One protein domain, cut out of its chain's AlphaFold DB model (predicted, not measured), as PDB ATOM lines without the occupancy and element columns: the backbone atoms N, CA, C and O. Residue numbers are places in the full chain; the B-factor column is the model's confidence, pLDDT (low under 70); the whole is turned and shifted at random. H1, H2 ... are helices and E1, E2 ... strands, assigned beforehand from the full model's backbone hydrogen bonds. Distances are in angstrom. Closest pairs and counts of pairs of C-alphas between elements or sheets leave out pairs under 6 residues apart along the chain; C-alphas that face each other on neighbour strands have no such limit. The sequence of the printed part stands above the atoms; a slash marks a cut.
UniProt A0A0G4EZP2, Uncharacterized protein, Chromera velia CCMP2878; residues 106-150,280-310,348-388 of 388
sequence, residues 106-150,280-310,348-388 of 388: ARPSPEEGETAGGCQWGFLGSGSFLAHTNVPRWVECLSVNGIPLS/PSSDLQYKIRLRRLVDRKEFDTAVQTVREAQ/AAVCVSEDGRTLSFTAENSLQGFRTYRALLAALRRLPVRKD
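What this domain is: This is residues 106 to 150, 280 to 310 and 348 to 388 of the 388 residues of an uncharacterized protein of Chromera velia CCMP2878 (UniProt A0A0G4EZP2). A twisted sheet of four strands has one long helix, H3, packed along one face, while H2 crosses H3 and only grazes the sheet. The short helix H1 lies away from this core, joined to E1 by a long stretch with no named element, residues 116 to 138. The 117 printed residues hold, in chain order, H1, E1, E2, H2, E3, E4 and H3; the sheet order is E1, E2, E4, E3, antiparallel throughout. The class is mixed, helices and strands, and the whole is compact, with a radius of gyration of the C-alphas of 14.3 A and spans of 41 by 40 by 27 A.

Where its parts are: H1, residues 110 to 115, begins at C-alpha 110 (133.130, 72.341, 139.584). E1 is residues 139 to 144 and E2 is 284 to 290, 19.2 A long. H2 is residues 296 to 310, 21.1 A. E3 is residues 350 to 352 and E4 is 358 to 363, 16.4 A. H3, residues 366 to 382, spans 24.6 A and ends at C-alpha 382 (144.135, 87.380, 117.398).

How they stand to each other: Within hydrogen-bond range are N 143 and O 287 across the antiparallel neighbours E1 and E2, 2.9 A, N 286 and O 361 across the antiparallel neighbours E2 and E4, 2.8 A, and N 351 and O 360 across the hairpin E3 and E4, 2.8 A. H3 is on the sheet at a height of 9.5 A, over E2 and E4, along the strands at 18 degrees to E2 on the local plane. With residues 375 to 382 alone it touches H2, closest at the C-alphas of Ala 302 and Ala 379, 4.9 A, at a steep tilt of 61 degrees, opposite ways. H1 is not on the sheet and is apart from H2 and H3. Every O i to N i+4 pair is within hydrogen-bond range in H2, 12 of 13 in H3 and 1 of 2 in H1.

The domain as a whole: The farthest C-alphas, of Ser 281 and Lys 387, are 42.2 A apart. Residues 151 to 279 and 311 to 347 are not printed, with C-alpha gaps of 18.5 A and 13.1 A. The link H1 to E1 is long. pLDDT is under 70 at residues 107 to 127, 280 to 282 and 386 to 388.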
ATOM      1  N   ALA A 106     140.214  69.742 128.553       78.81
ATOM      2  CA  ALA A 106     140.448  70.837 129.488       78.81
ATOM      3  C   ALA A 106     139.454  70.764 130.667       78.81
ATOM      4  O   ALA A 106     138.309  70.361 130.481       78.81
ATOM      5  N   ARG A 107     139.899  71.142 131.879       67.81
ATOM      6  CA  ARG A 107     139.120  71.034 133.131       67.81
ATOM      7  C   ARG A 107     137.638  71.419 132.977       67.81
ATOM      8  O   ARG A 107     137.363  72.589 132.712       67.81
ATOM      9  N   PRO A 108     136.690  70.522 133.305       53.88
ATOM     10  CA  PRO A 108     135.336  70.954 133.618       53.88
ATOM     11  C   PRO A 108     135.362  71.753 134.930       53.88
ATOM     12  O   PRO A 108     136.031  71.379 135.898       53.88
ATOM     13  N   SER A 109     134.671  72.892 134.964       46.78
ATOM     14  CA  SER A 109     134.526  73.670 136.199       46.78
ATOM     15  C   SER A 109     133.671  72.903 137.230       46.78
ATOM     16  O   SER A 109     132.776  72.163 136.816       46.78
ATOM     17  N   PRO A 110     133.891  73.064 138.554       50.06
ATOM     18  CA  PRO A 110     133.130  72.341 139.584       50.06
ATOM     19  C   PRO A 110     131.605  72.497 139.453       50.06
ATOM     20  O   PRO A 110     130.868  71.533 139.619       50.06
ATOM     21  N   GLU A 111     131.138  73.687 139.063       49.59
ATOM     22  CA  GLU A 111     129.711  74.000 138.884       49.59
ATOM     23  C   GLU A 111     129.061  73.234 137.713       49.59
ATOM     24  O   GLU A 111     127.881  72.888 137.770       49.59
ATOM     25  N   GLU A 112     129.821  72.932 136.654       49.41
ATOM     26  CA  GLU A 112     129.354  72.152 135.494       49.41
ATOM     27  C   GLU A 112     129.521  70.640 135.719       49.41
ATOM     28  O   GLU A 112     128.725  69.849 135.218       49.41
ATOM     29  N   GLY A 113     130.505  70.232 136.530       45.31
ATOM     30  CA  GLY A 113     130.698  68.840 136.948       45.31
ATOM     31  C   GLY A 113     129.627  68.324 137.916       45.31
ATOM     32  O   GLY A 113     129.356  67.127 137.927       45.31
ATOM     33  N   GLU A 114     128.991  69.206 138.696       40.81
ATOM     34  CA  GLU A 114     127.873  68.853 139.588       40.81
ATOM     35  C   GLU A 114     126.506  68.854 138.881       40.81
ATOM     36  O   GLU A 114     125.615  68.092 139.258       40.81
ATOM     37  N   THR A 115     126.325  69.679 137.842       40.50
ATOM     38  CA  THR A 115     125.038  69.843 137.136       40.50
ATOM     39  C   THR A 115     124.889  68.984 135.880       40.50
ATOM     40  O   THR A 115     123.774  68.854 135.368       40.50
ATOM     41  N   ALA A 116     125.955  68.323 135.416       42.00
ATOM     42  CA  ALA A 116     125.903  67.323 134.352       42.00
ATOM     43  C   ALA A 116     125.239  66.011 134.826       42.00
ATOM     44  O   ALA A 116     125.877  64.968 134.912       42.00
ATOM     45  N   GLY A 117     123.946  66.061 135.169       36.06
ATOM     46  CA  GLY A 117     122.999  64.936 135.129       36.06
ATOM     47  C   GLY A 117     123.483  63.578 135.653       36.06
ATOM     48  O   GLY A 117     123.315  62.578 134.962       36.06
ATOM     49  N   GLY A 118     124.086  63.516 136.846       33.97
ATOM     50  CA  GLY A 118     124.530  62.248 137.445       33.97
ATOM     51  C   GLY A 118     125.732  61.593 136.750       33.97
ATOM     52  O   GLY A 118     126.077  60.454 137.055       33.97
ATOM     53  N   CYS A 119     126.381  62.305 135.832       36.31
ATOM     54  CA  CYS A 119     127.588  61.876 135.153       36.31
ATOM     55  C   CYS A 119     128.803  62.275 136.012       36.31
ATOM     56  O   CYS A 119     129.017  63.447 136.314       36.31
ATOM     57  N   GLN A 120     129.590  61.284 136.434       36.62
ATOM     58  CA  GLN A 120     130.674  61.375 137.424       36.62
ATOM     59  C   GLN A 120     131.932  62.124 136.912       36.62
ATOM     60  O   GLN A 120     133.053  61.820 137.308       36.62
ATOM     61  N   TRP A 121     131.782  63.121 136.031       40.38
ATOM     62  CA  TRP A 121     132.898  63.886 135.455       40.38
ATOM     63  C   TRP A 121     133.591  64.800 136.471       40.38
ATOM     64  O   TRP A 121     134.772  65.100 136.314       40.38
ATOM     65  N   GLY A 122     132.906  65.175 137.562       34.25
ATOM     66  CA  GLY A 122     133.505  65.902 138.690       34.25
ATOM     67  C   GLY A 122     134.628  65.135 139.411       34.25
ATOM     68  O   GLY A 122     135.445  65.757 140.084       34.25
ATOM     69  N   PHE A 123     134.710  63.807 139.238       35.12
ATOM     70  CA  PHE A 123     135.799  62.974 139.772       35.12
ATOM     71  C   PHE A 123     136.929  62.728 138.747       35.12
ATOM     72  O   PHE A 123     138.070  62.505 139.140       35.12
ATOM     73  N   LEU A 124     136.655  62.853 137.441       40.78
ATOM     74  CA  LEU A 124     137.618  62.714 136.328       40.78
ATOM     75  C   LEU A 124     138.316  64.046 135.972       40.78
ATOM     76  O   LEU A 124     138.675  64.291 134.823       40.78
ATOM     77  N   GLY A 125     138.495  64.941 136.949       44.56
ATOM     78  CA  GLY A 125     138.987  66.305 136.740       44.56
ATOM     79  C   GLY A 125     140.357  66.380 136.056       44.56
ATOM     80  O   GLY A 125     141.365  66.336 136.743       44.56
ATOM     81  N   SER A 126     140.382  66.518 134.721       54.00
ATOM     82  CA  SER A 126     141.532  66.740 133.817       54.00
ATOM     83  C   SER A 126     142.874  66.105 134.220       54.00
ATOM     84  O   SER A 126     143.925  66.676 133.924       54.00
ATOM     85  N   GLY A 127     142.868  64.967 134.923       58.47
ATOM     86  CA  GLY A 127     144.078  64.329 135.444       58.47
ATOM     87  C   GLY A 127     145.076  63.999 134.337       58.47
ATOM     88  O   GLY A 127     146.262  63.903 134.613       58.47
ATOM     89  N   SER A 128     144.600  63.925 133.087       70.44
ATOM     90  CA  SER A 128     145.393  63.698 131.884       70.44
ATOM     91  C   SER A 128     146.637  64.579 131.821       70.44
ATOM     92  O   SER A 128     146.593  65.802 131.974       70.44
ATOM     93  N   PHE A 129     147.749  63.956 131.454       72.12
ATOM     94  CA  PHE A 129     148.933  64.676 131.015       72.12
ATOM     95  C   PHE A 129     148.598  65.605 129.838       72.12
ATOM     96  O   PHE A 129     147.872  65.201 128.928       72.12
ATOM     97  N   LEU A 130     149.091  66.849 129.899       80.19
ATOM     98  CA  LEU A 130     148.837  67.925 128.927       80.19
ATOM     99  C   LEU A 130     147.348  68.151 128.596       80.19
ATOM    100  O   LEU A 130     147.023  68.572 127.491       80.19
ATOM    101  N   ALA A 131     146.438  67.925 129.553       85.06
ATOM    102  CA  ALA A 131     145.001  68.098 129.333       85.06
ATOM    103  C   ALA A 131     144.647  69.506 128.827       85.06
ATOM    104  O   ALA A 131     144.891  70.516 129.503       85.06
ATOM    105  N   HIS A 132     144.009  69.567 127.662       88.44
ATOM    106  CA  HIS A 132     143.455  70.795 127.117       88.44
ATOM    107  C   HIS A 132     142.373  70.525 126.062       88.44
ATOM    108  O   HIS A 132     141.952  69.395 125.833       88.44
ATOM    109  N   THR A 133     141.838  71.597 125.477       90.00
ATOM    110  CA  THR A 133     140.902  71.515 124.355       90.00
ATOM    111  C   THR A 133     141.145  72.698 123.426       90.00
ATOM    112  O   THR A 133     140.805  73.845 123.713       90.00
ATOM    113  N   ASN A 134     141.774  72.394 122.302       90.12
ATOM    114  CA  ASN A 134     142.234  73.229 121.209       90.12
ATOM    115  C   ASN A 134     143.190  74.359 121.609       90.12
ATOM    116  O   ASN A 134     144.384  74.299 121.353       90.12
ATOM    117  N   VAL A 135     142.676  75.469 122.144       87.50
ATOM    118  CA  VAL A 135     143.495  76.661 122.426       87.50
ATOM    119  C   VAL A 135     143.691  76.757 123.935       87.50
ATOM    120  O   VAL A 135     142.945  77.494 124.583       87.50
ATOM    121  N   PRO A 136     144.694  76.068 124.523       82.44
ATOM    122  CA  PRO A 136     144.842  75.924 125.977       82.44
ATOM    123  C   PRO A 136     144.979  77.262 126.704       82.44
ATOM    124  O   PRO A 136     144.628  77.385 127.873       82.44
ATOM    125  N   ARG A 137     145.469  78.295 126.010       84.44
ATOM    126  CA  ARG A 137     145.601  79.652 126.550       84.44
ATOM    127  C   ARG A 137     144.258  80.332 126.835       84.44
ATOM    128  O   ARG A 137     144.213  81.214 127.694       84.44
ATOM    129  N   TRP A 138     143.217  79.961 126.092       86.94
ATOM    130  CA  TRP A 138     141.909  80.611 126.104       86.94
ATOM    131  C   TRP A 138     140.800  79.688 126.588       86.94
ATOM    132  O   TRP A 138     139.986  80.129 127.384       86.94
ATOM    133  N   VAL A 139     140.762  78.434 126.148       89.19
ATOM    134  CA  VAL A 139     139.669  77.504 126.447       89.19
ATOM    135  C   VAL A 139     139.897  76.853 127.810       89.19
ATOM    136  O   VAL A 139     140.911  76.192 128.046       89.19
ATOM    137  N   GLU A 140     138.952  77.072 128.721       86.31
ATOM    138  CA  GLU A 140     138.862  76.373 130.004       86.31
ATOM    139  C   GLU A 140     138.062  75.083 129.848       86.31
ATOM    140  O   GLU A 140     138.532  74.038 130.273       86.31
ATOM    141  N   CYS A 141     136.898  75.163 129.199       86.81
ATOM    142  CA  CYS A 141     135.977  74.051 128.987       86.81
ATOM    143  C   CYS A 141     135.197  74.279 127.683       86.81
ATOM    144  O   CYS A 141     134.811  75.410 127.375       86.81
ATOM    145  N   LEU A 142     134.962  73.208 126.928       89.94
ATOM    146  CA  LEU A 142     134.013  73.160 125.818       89.94
ATOM    147  C   LEU A 142     132.906  72.185 126.206       89.94
ATOM    148  O   LEU A 142     133.199  71.058 126.588       89.94
ATOM    149  N   SER A 143     131.649  72.586 126.056       88.12
ATOM    150  CA  SER A 143     130.516  71.672 126.161       88.12
ATOM    151  C   SER A 143     129.527  71.860 125.020       88.12
ATOM    152  O   SER A 143     129.383  72.955 124.468       88.12
ATOM    153  N   VAL A 144     128.851  70.768 124.677       87.00
ATOM    154  CA  VAL A 144     127.759  70.735 123.706       87.00
ATOM    155  C   VAL A 144     126.563  70.064 124.365       87.00
ATOM    156  O   VAL A 144     126.682  68.959 124.885       87.00
ATOM    157  N   ASN A 145     125.416  70.745 124.389       85.62
ATOM    158  CA  ASN A 145     124.205  70.303 125.092       85.62
ATOM    159  C   ASN A 145     124.459  69.944 126.568       85.62
ATOM    160  O   ASN A 145     123.901  68.986 127.096       85.62
ATOM    161  N   GLY A 146     125.341  70.703 127.225       81.44
ATOM    162  CA  GLY A 146     125.736  70.466 128.616       81.44
ATOM    163  C   GLY A 146     126.708  69.301 128.822       81.44
ATOM    164  O   GLY A 146     127.099  69.053 129.957       81.44
ATOM    165  N   ILE A 147     127.131  68.611 127.757       81.12
ATOM    166  CA  ILE A 147     128.123  67.533 127.815       81.12
ATOM    167  C   ILE A 147     129.511  68.124 127.537       81.12
ATOM    168  O   ILE A 147     129.717  68.657 126.442       81.12
ATOM    169  N   PRO A 148     130.466  68.060 128.484       81.62
ATOM    170  CA  PRO A 148     131.852  68.458 128.244       81.62
ATOM    171  C   PRO A 148     132.502  67.613 127.144       81.62
ATOM    172  O   PRO A 148     132.308  66.400 127.099       81.62
ATOM    173  N   LEU A 149     133.287  68.242 126.268       86.00
ATOM    174  CA  LEU A 149     133.960  67.573 125.157       86.00
ATOM    175  C   LEU A 149     135.476  67.782 125.204       86.00
ATOM    176  O   LEU A 149     135.954  68.912 125.319       86.00
ATOM    177  N   SER A 150     136.221  66.696 124.993       89.38
ATOM    178  CA  SER A 150     137.611  66.744 124.536       89.38
ATOM    179  C   SER A 150     137.694  66.990 123.032       89.38
ATOM    180  O   SER A 150     136.696  66.957 122.306       89.38
ATOM    181  N   PRO A 280     121.517  65.142 118.100       43.09
ATOM    182  CA  PRO A 280     120.179  65.605 118.332       43.09
ATOM    183  C   PRO A 280     119.562  65.840 116.958       43.09
ATOM    184  O   PRO A 280     120.183  66.399 116.058       43.09
ATOM    185  N   SER A 281     118.307  65.437 116.803       47.16
ATOM    186  CA  SER A 281     117.436  65.890 115.716       47.16
ATOM    187  C   SER A 281     117.062  67.379 115.855       47.16
ATOM    188  O   SER A 281     116.098  67.835 115.246       47.16
ATOM    189  N   SER A 282     117.789  68.114 116.701       59.56
ATOM    190  CA  SER A 282     117.599  69.499 117.110       59.56
ATOM    191  C   SER A 282     118.950  70.204 117.163       59.56
ATOM    192  O   SER A 282     119.997  69.556 117.205       59.56
ATOM    193  N   ASP A 283     118.923  71.526 117.246       80.06
ATOM    194  CA  ASP A 283     120.141  72.322 117.278       80.06
ATOM    195  C   ASP A 283     121.078  71.959 118.449       80.06
ATOM    196  O   ASP A 283     120.651  71.679 119.574       80.06
ATOM    197  N   LEU A 284     122.381  71.995 118.174       87.94
ATOM    198  CA  LEU A 284     123.478  71.818 119.117       87.94
ATOM    199  C   LEU A 284     123.762  73.125 119.856       87.94
ATOM    200  O   LEU A 284     124.098  74.138 119.242       87.94
ATOM    201  N   GLN A 285     123.701  73.090 121.183       90.69
ATOM    202  CA  GLN A 285     124.013  74.224 122.046       90.69
ATOM    203  C   GLN A 285     125.471  74.156 122.486       90.69
ATOM    204  O   GLN A 285     125.827  73.365 123.358       90.69
ATOM    205  N   TYR A 286     126.313  74.992 121.893       93.06
ATOM    206  CA  TYR A 286     127.717  75.115 122.261       93.06
ATOM    207  C   TYR A 286     127.892  76.121 123.392       93.06
ATOM    208  O   TYR A 286     127.333  77.221 123.364       93.06
ATOM    209  N   LYS A 287     128.745  75.770 124.353       92.69
ATOM    210  CA  LYS A 287     129.209  76.661 125.414       92.69
ATOM    211  C   LYS A 287     130.715  76.501 125.593       92.69
ATOM    212  O   LYS A 287     131.216  75.397 125.792       92.69
ATOM    213  N   ILE A 288     131.434  77.615 125.530       92.88
ATOM    214  CA  ILE A 288     132.885  77.684 125.689       92.88
ATOM    215  C   ILE A 288     133.167  78.577 126.887       92.88
ATOM    216  O   ILE A 288     132.911  79.781 126.840       92.88
ATOM    217  N   ARG A 289     133.712  77.996 127.951       90.56
ATOM    218  CA  ARG A 289     134.210  78.749 129.098       90.56
ATOM    219  C   ARG A 289     135.652  79.160 128.828       90.56
ATOM    220  O   ARG A 289     136.467  78.343 128.391       90.56
ATOM    221  N   LEU A 290     135.963  80.428 129.058       89.12
ATOM    222  CA  LEU A 290     137.260  81.023 128.787       89.12
ATOM    223  C   LEU A 290     138.072  81.180 130.074       89.12
ATOM    224  O   LEU A 290     137.579  81.659 131.091       89.12
ATOM    225  N   ARG A 291     139.370  80.881 129.993       84.56
ATOM    226  CA  ARG A 291     140.350  81.099 131.072       84.56
ATOM    227  C   ARG A 291     140.641  82.573 131.337       84.56
ATOM    228  O   ARG A 291     141.301  82.904 132.319       84.56
ATOM    229  N   ARG A 292     140.250  83.448 130.413       85.06
ATOM    230  CA  ARG A 292     140.563  84.877 130.396       85.06
ATOM    231  C   ARG A 292     139.330  85.649 129.968       85.06
ATOM    232  O   ARG A 292     138.543  85.144 129.169       85.06
ATOM    233  N   LEU A 293     139.212  86.866 130.477       87.62
ATOM    234  CA  LEU A 293     138.165  87.785 130.061       87.62
ATOM    235  C   LEU A 293     138.422  88.234 128.623       87.62
ATOM    236  O   LEU A 293     139.565  88.503 128.243       87.62
ATOM    237  N   VAL A 294     137.357  88.331 127.834       87.25
ATOM    238  CA  VAL A 294     137.393  89.018 126.543       87.25
ATOM    239  C   VAL A 294     136.613  90.321 126.630       87.25
ATOM    240  O   VAL A 294     135.497  90.360 127.146       87.25
ATOM    241  N   ASP A 295     137.198  91.396 126.104       88.12
ATOM    242  CA  ASP A 295     136.433  92.604 125.826       88.12
ATOM    243  C   ASP A 295     135.477  92.321 124.663       88.12
ATOM    244  O   ASP A 295     135.892  91.850 123.600       88.12
ATOM    245  N   ARG A 296     134.187  92.602 124.862       86.50
ATOM    246  CA  ARG A 296     133.144  92.282 123.882       86.50
ATOM    247  C   ARG A 296     133.378  92.968 122.537       86.50
ATOM    248  O   ARG A 296     133.188  92.346 121.500       86.50
ATOM    249  N   LYS A 297     133.821  94.226 122.535       86.81
ATOM    250  CA  LYS A 297     134.026  94.991 121.300       86.81
ATOM    251  C   LYS A 297     135.214  94.447 120.509       86.81
ATOM    252  O   LYS A 297     135.142  94.331 119.284       86.81
ATOM    253  N   GLU A 298     136.302  94.109 121.198       87.12
ATOM    254  CA  GLU A 298     137.466  93.469 120.575       87.12
ATOM    255  C   GLU A 298     137.111  92.085 120.023       87.12
ATOM    256  O   GLU A 298     137.479  91.761 118.892       87.12
ATOM    257  N   PHE A 299     136.346  91.300 120.785       87.12
ATOM    258  CA  PHE A 299     135.880  89.986 120.361       87.12
ATOM    259  C   PHE A 299     134.978  90.063 119.124       87.12
ATOM    260  O   PHE A 299     135.254  89.383 118.137       87.12
ATOM    261  N   ASP A 300     133.966  90.936 119.125       85.88
ATOM    262  CA  ASP A 300     133.052  91.122 117.992       85.88
ATOM    263  C   ASP A 300     133.820  91.531 116.722       85.88
ATOM    264  O   ASP A 300     133.583  90.997 115.636       85.88
ATOM    265  N   THR A 301     134.818  92.410 116.866       87.50
ATOM    266  CA  THR A 301     135.701  92.821 115.761       87.50
ATOM    267  C   THR A 301     136.521  91.642 115.226       87.50
ATOM    268  O   THR A 301     136.643  91.452 114.011       87.50
ATOM    269  N   ALA A 302     137.077  90.817 116.118       86.19
ATOM    270  CA  ALA A 302     137.860  89.648 115.735       86.19
ATOM    271  C   ALA A 302     137.001  88.596 115.013       86.19
ATOM    272  O   ALA A 302     137.433  88.066 113.988       86.19
ATOM    273  N   VAL A 303     135.780  88.335 115.497       84.81
ATOM    274  CA  VAL A 303     134.819  87.417 114.863       84.81
ATOM    275  C   VAL A 303     134.408  87.921 113.483       84.81
ATOM    276  O   VAL A 303     134.430  87.144 112.528       84.81
ATOM    277  N   GLN A 304     134.101  89.213 113.348       84.81
ATOM    278  CA  GLN A 304     133.755  89.813 112.059       84.81
ATOM    279  C   GLN A 304     134.895  89.659 111.042       84.81
ATOM    280  O   GLN A 304     134.671  89.235 109.912       84.81
ATOM    281  N   THR A 305     136.139  89.886 111.470       84.00
ATOM    282  CA  THR A 305     137.315  89.713 110.602       84.00
ATOM    283  C   THR A 305     137.483  88.259 110.136       84.00
ATOM    284  O   THR A 305     137.967  88.012 109.031       84.00
ATOM    285  N   VAL A 306     137.138  87.277 110.978       81.00
ATOM    286  CA  VAL A 306     137.178  85.853 110.601       81.00
ATOM    287  C   VAL A 306     136.052  85.514 109.622       81.00
ATOM    288  O   VAL A 306     136.327  84.863 108.618       81.00
ATOM    289  N   ARG A 307     134.829  86.006 109.858       80.12
ATOM    290  CA  ARG A 307     133.685  85.827 108.944       80.12
ATOM    291  C   ARG A 307     133.992  86.347 107.545       80.12
ATOM    292  O   ARG A 307     133.888  85.602 106.579       80.12
ATOM    293  N   GLU A 308     134.486  87.577 107.450       81.94
ATOM    294  CA  GLU A 308     134.850  88.186 106.168       81.94
ATOM    295  C   GLU A 308     135.984  87.437 105.452       81.94
ATOM    296  O   GLU A 308     136.046  87.427 104.226       81.94
ATOM    297  N   ALA A 309     136.917  86.828 106.194       76.81
ATOM    298  CA  ALA A 309     137.965  86.007 105.592       76.81
ATOM    299  C   ALA A 309     137.389  84.728 104.968       76.81
ATOM    300  O   ALA A 309     137.733  84.410 103.835       76.81
ATOM    301  N   GLN A 310     136.465  84.062 105.663       71.19
ATOM    302  CA  GLN A 310     135.812  82.847 105.173       71.19
ATOM    303  C   GLN A 310     134.878  83.120 103.986       71.19
ATOM    304  O   GLN A 310     134.842  82.333 103.047       71.19
ATOM    305  N   ALA A 348     127.239  80.256 112.898       84.88
ATOM    306  CA  ALA A 348     126.186  80.614 113.839       84.88
ATOM    307  C   ALA A 348     126.419  81.998 114.478       84.88
ATOM    308  O   ALA A 348     127.540  82.528 114.538       84.88
ATOM    309  N   ALA A 349     125.334  82.599 114.974       85.56
ATOM    310  CA  ALA A 349     125.401  83.794 115.807       85.56
ATOM    311  C   ALA A 349     125.949  83.439 117.196       85.56
ATOM    312  O   ALA A 349     125.546  82.440 117.786       85.56
ATOM    313  N   VAL A 350     126.865  84.264 117.705       89.94
ATOM    314  CA  VAL A 350     127.587  83.997 118.953       89.94
ATOM    315  C   VAL A 350     127.216  85.039 119.995       89.94
ATOM    316  O   VAL A 350     127.233  86.239 119.723       89.94
ATOM    317  N   CYS A 351     126.903  84.567 121.192       89.25
ATOM    318  CA  CYS A 351     126.646  85.370 122.371       89.25
ATOM    319  C   CYS A 351     127.872  85.344 123.289       89.25
ATOM    320  O   CYS A 351     128.478  84.294 123.499       89.25
ATOM    321  N   VAL A 352     128.208  86.499 123.863       90.19
ATOM    322  CA  VAL A 352     129.224  86.640 124.915       90.19
ATOM    323  C   VAL A 352     128.499  86.970 126.214       90.19
ATOM    324  O   VAL A 352     127.630  87.846 126.221       90.19
ATOM    325  N   SER A 353     128.824  86.270 127.299       89.19
ATOM    326  CA  SER A 353     128.280  86.569 128.625       89.19
ATOM    327  C   SER A 353     128.685  87.964 129.106       89.19
ATOM    328  O   SER A 353     129.695  88.520 128.674       89.19
ATOM    329  N   GLU A 354     127.906  88.532 130.029       86.06
ATOM    330  CA  GLU A 354     128.174  89.868 130.584       86.06
ATOM    331  C   GLU A 354     129.547  89.969 131.256       86.06
ATOM    332  O   GLU A 354     130.210  90.997 131.157       86.06
ATOM    333  N   ASP A 355     129.997  88.887 131.892       85.25
ATOM    334  CA  ASP A 355     131.313  88.801 132.522       85.25
ATOM    335  C   ASP A 355     132.456  88.551 131.524       85.25
ATOM    336  O   ASP A 355     133.608  88.486 131.936       85.25
ATOM    337  N   GLY A 356     132.168  88.378 130.229       86.12
ATOM    338  CA  GLY A 356     133.173  88.120 129.199       86.12
ATOM    339  C   GLY A 356     133.897  86.775 129.336       86.12
ATOM    340  O   GLY A 356     134.963  86.607 128.744       86.12
ATOM    341  N   ARG A 357     133.370  85.821 130.120       88.88
ATOM    342  CA  ARG A 357     133.987  84.495 130.333       88.88
ATOM    343  C   ARG A 357     133.373  83.364 129.538       88.88
ATOM    344  O   ARG A 357     133.976  82.298 129.464       88.88
ATOM    345  N   THR A 358     132.190  83.547 128.975       90.94
ATOM    346  CA  THR A 358     131.474  82.476 128.287       90.94
ATOM    347  C   THR A 358     131.078  82.921 126.895       90.94
ATOM    348  O   THR A 358     130.469  83.973 126.714       90.94
ATOM    349  N   LEU A 359     131.396  82.080 125.916       93.81
ATOM    350  CA  LEU A 359     130.870  82.175 124.562       93.81
ATOM    351  C   LEU A 359     129.818  81.085 124.383       93.81
ATOM    352  O   LEU A 359     130.065  79.934 124.749       93.81
ATOM    353  N   SER A 360     128.670  81.416 123.807       93.75
ATOM    354  CA  SER A 360     127.639  80.432 123.480       93.75
ATOM    355  C   SER A 360     127.054  80.662 122.097       93.75
ATOM    356  O   SER A 360     126.986  81.790 121.613       93.75
ATOM    357  N   PHE A 361     126.655  79.578 121.442       93.94
ATOM    358  CA  PHE A 361     125.952  79.633 120.167       93.94
ATOM    359  C   PHE A 361     125.145  78.358 119.939       93.94
ATOM    360  O   PHE A 361     125.404  77.320 120.551       93.94
ATOM    361  N   THR A 362     124.187  78.449 119.027       92.38
ATOM    362  CA  THR A 362     123.336  77.336 118.611       92.38
ATOM    363  C   THR A 362     123.659  76.992 117.162       92.38
ATOM    364  O   THR A 362     123.724  77.892 116.330       92.38
ATOM    365  N   ALA A 363     123.898  75.716 116.870       90.25
ATOM    366  CA  ALA A 363     124.241  75.234 115.536       90.25
ATOM    367  C   ALA A 363     123.260  74.157 115.065       90.25
ATOM    368  O   ALA A 363     122.957  73.232 115.807       90.25
ATOM    369  N   GLU A 364     122.826  74.232 113.814       87.19
ATOM    370  CA  GLU A 364     121.844  73.323 113.203       87.19
ATOM    371  C   GLU A 364     122.364  71.881 113.087       87.19
ATOM    372  O   GLU A 364     121.599  70.923 113.048       87.19
ATOM    373  N   ASN A 365     123.684  71.711 112.991       86.25
ATOM    374  CA  ASN A 365     124.341  70.413 112.879       86.25
ATOM    375  C   ASN A 365     125.810  70.483 113.329       86.25
ATOM    376  O   ASN A 365     126.373  71.566 113.525       86.25
ATOM    377  N   SER A 366     126.450  69.315 113.469       86.75
ATOM    378  CA  SER A 366     127.831  69.217 113.963       86.75
ATOM    379  C   SER A 366     128.843  69.940 113.076       86.75
ATOM    380  O   SER A 366     129.806  70.484 113.605       86.75
ATOM    381  N   LEU A 367     128.642  69.992 111.754       87.56
ATOM    382  CA  LEU A 367     129.567  70.686 110.854       87.56
ATOM    383  C   LEU A 367     129.518  72.203 111.054       87.56
ATOM    384  O   LEU A 367     130.567  72.835 111.192       87.56
ATOM    385  N   GLN A 368     128.319  72.792 111.125       87.81
ATOM    386  CA  GLN A 368     128.164  74.216 111.435       87.81
ATOM    387  C   GLN A 368     128.736  74.540 112.818       87.81
ATOM    388  O   GLN A 368     129.427  75.550 112.991       87.81
ATOM    389  N   GLY A 369     128.482  73.664 113.794       90.88
ATOM    390  CA  GLY A 369     128.980  73.815 115.152       90.88
ATOM    391  C   GLY A 369     130.503  73.791 115.219       90.88
ATOM    392  O   GLY A 369     131.123  74.705 115.768       90.88
ATOM    393  N   PHE A 370     131.112  72.807 114.560       90.75
ATOM    394  CA  PHE A 370     132.557  72.666 114.445       90.75
ATOM    395  C   PHE A 370     133.194  73.881 113.761       90.75
ATOM    396  O   PHE A 370     134.129  74.475 114.302       90.75
ATOM    397  N   ARG A 371     132.663  74.312 112.610       89.00
ATOM    398  CA  ARG A 371     133.165  75.485 111.870       89.00
ATOM    399  C   ARG A 371     133.050  76.772 112.681       89.00
ATOM    400  O   ARG A 371     134.009  77.542 112.735       89.00
ATOM    401  N   THR A 372     131.922  76.976 113.363       90.94
ATOM    402  CA  THR A 372     131.721  78.128 114.257       90.94
ATOM    403  C   THR A 372     132.717  78.103 115.407       90.94
ATOM    404  O   THR A 372     133.417  79.089 115.622       90.94
ATOM    405  N   TYR A 373     132.870  76.966 116.089       93.06
ATOM    406  CA  TYR A 373     133.859  76.813 117.152       93.06
ATOM    407  C   TYR A 373     135.276  77.147 116.664       93.06
ATOM    408  O   TYR A 373     135.979  77.947 117.277       93.06
ATOM    409  N   ARG A 374     135.686  76.611 115.511       89.94
ATOM    410  CA  ARG A 374     137.008  76.875 114.919       89.94
ATOM    411  C   ARG A 374     137.214  78.345 114.563       89.94
ATOM    412  O   ARG A 374     138.282  78.887 114.857       89.94
ATOM    413  N   ALA A 375     136.206  78.998 113.991       89.44
ATOM    414  CA  ALA A 375     136.247  80.428 113.706       89.44
ATOM    415  C   ALA A 375     136.440  81.253 114.989       89.44
ATOM    416  O   ALA A 375     137.265  82.169 115.020       89.44
ATOM    417  N   LEU A 376     135.762  80.875 116.077       92.25
ATOM    418  CA  LEU A 376     135.943  81.509 117.383       92.25
ATOM    419  C   LEU A 376     137.354  81.312 117.934       92.25
ATOM    420  O   LEU A 376     137.967  82.267 118.404       92.25
ATOM    421  N   LEU A 377     137.918  80.110 117.826       91.25
ATOM    422  CA  LEU A 377     139.302  79.862 118.234       91.25
ATOM    423  C   LEU A 377     140.307  80.690 117.423       91.25
ATOM    424  O   LEU A 377     141.289  81.186 117.978       91.25
ATOM    425  N   ALA A 378     140.076  80.861 116.120       89.38
ATOM    426  CA  ALA A 378     140.893  81.727 115.274       89.38
ATOM    427  C   ALA A 378     140.785  83.203 115.695       89.38
ATOM    428  O   ALA A 378     141.807  83.885 115.772       89.38
ATOM    429  N   ALA A 379     139.581  83.675 116.034       91.31
ATOM    430  CA  ALA A 379     139.360  85.020 116.558       91.31
ATOM    431  C   ALA A 379     140.084  85.230 117.902       91.31
ATOM    432  O   ALA A 379     140.839  86.188 118.048       91.31
ATOM    433  N   LEU A 380     139.951  84.289 118.844       91.31
ATOM    434  CA  LEU A 380     140.610  84.343 120.156       91.31
ATOM    435  C   LEU A 380     142.142  84.414 120.042       91.31
ATOM    436  O   LEU A 380     142.787  85.144 120.793       91.31
ATOM    437  N   ARG A 381     142.753  83.711 119.079       88.25
ATOM    438  CA  ARG A 381     144.208  83.785 118.836       88.25
ATOM    439  C   ARG A 381     144.691  85.177 118.410       88.25
ATOM    440  O   ARG A 381     145.866  85.476 118.609       88.25
ATOM    441  N   ARG A 382     143.817  86.008 117.832       87.25
ATOM    442  CA  ARG A 382     144.135  87.380 117.398       87.25
ATOM    443  C   ARG A 382     144.015  88.406 118.523       87.25
ATOM    444  O   ARG A 382     144.510  89.519 118.369       87.25
ATOM    445  N   LEU A 383     143.365  88.053 119.631       88.12
ATOM    446  CA  LEU A 383     143.158  88.982 120.735       88.12
ATOM    447  C   LEU A 383     144.450  89.202 121.535       88.12
ATOM    448  O   LEU A 383     145.218  88.255 121.757       88.12
ATOM    449  N   PRO A 384     144.696  90.443 121.996       82.44
ATOM    450  CA  PRO A 384     145.840  90.738 122.836       82.44
ATOM    451  C   PRO A 384     145.712  89.975 124.145       82.44
ATOM    452  O   PRO A 384     144.636  89.846 124.726       82.44
ATOM    453  N   VAL A 385     146.844  89.498 124.651       70.44
ATOM    454  CA  VAL A 385     146.833  88.793 125.925       70.44
ATOM    455  C   VAL A 385     147.214  89.742 127.028       70.44
ATOM    456  O   VAL A 385     148.383  90.076 127.215       70.44
ATOM    457  N   ARG A 386     146.190  90.158 127.763       69.06
ATOM    458  CA  ARG A 386     146.341  90.962 128.963       69.06
ATOM    459  C   ARG A 386     146.703  90.041 130.126       69.06
ATOM    460  O   ARG A 386     146.215  88.909 130.233       69.06
ATOM    461  N   LYS A 387     147.677  90.484 130.918       55.94
ATOM    462  CA  LYS A 387     147.896  89.949 132.259       55.94
ATOM    463  C   LYS A 387     146.888  90.691 133.123       55.94
ATOM    464  O   LYS A 387     147.117  91.866 133.393       55.94
ATOM    465  N   ASP A 388     145.773  90.042 133.417       52.00
ATOM    466  CA  ASP A 388     144.935  90.468 134.535       52.00
ATOM    467  C   ASP A 388     145.664  90.132 135.841       52.00
ATOM    468  O   ASP A 388     146.280  89.034 135.898       52.00
TER     469      ASP A 388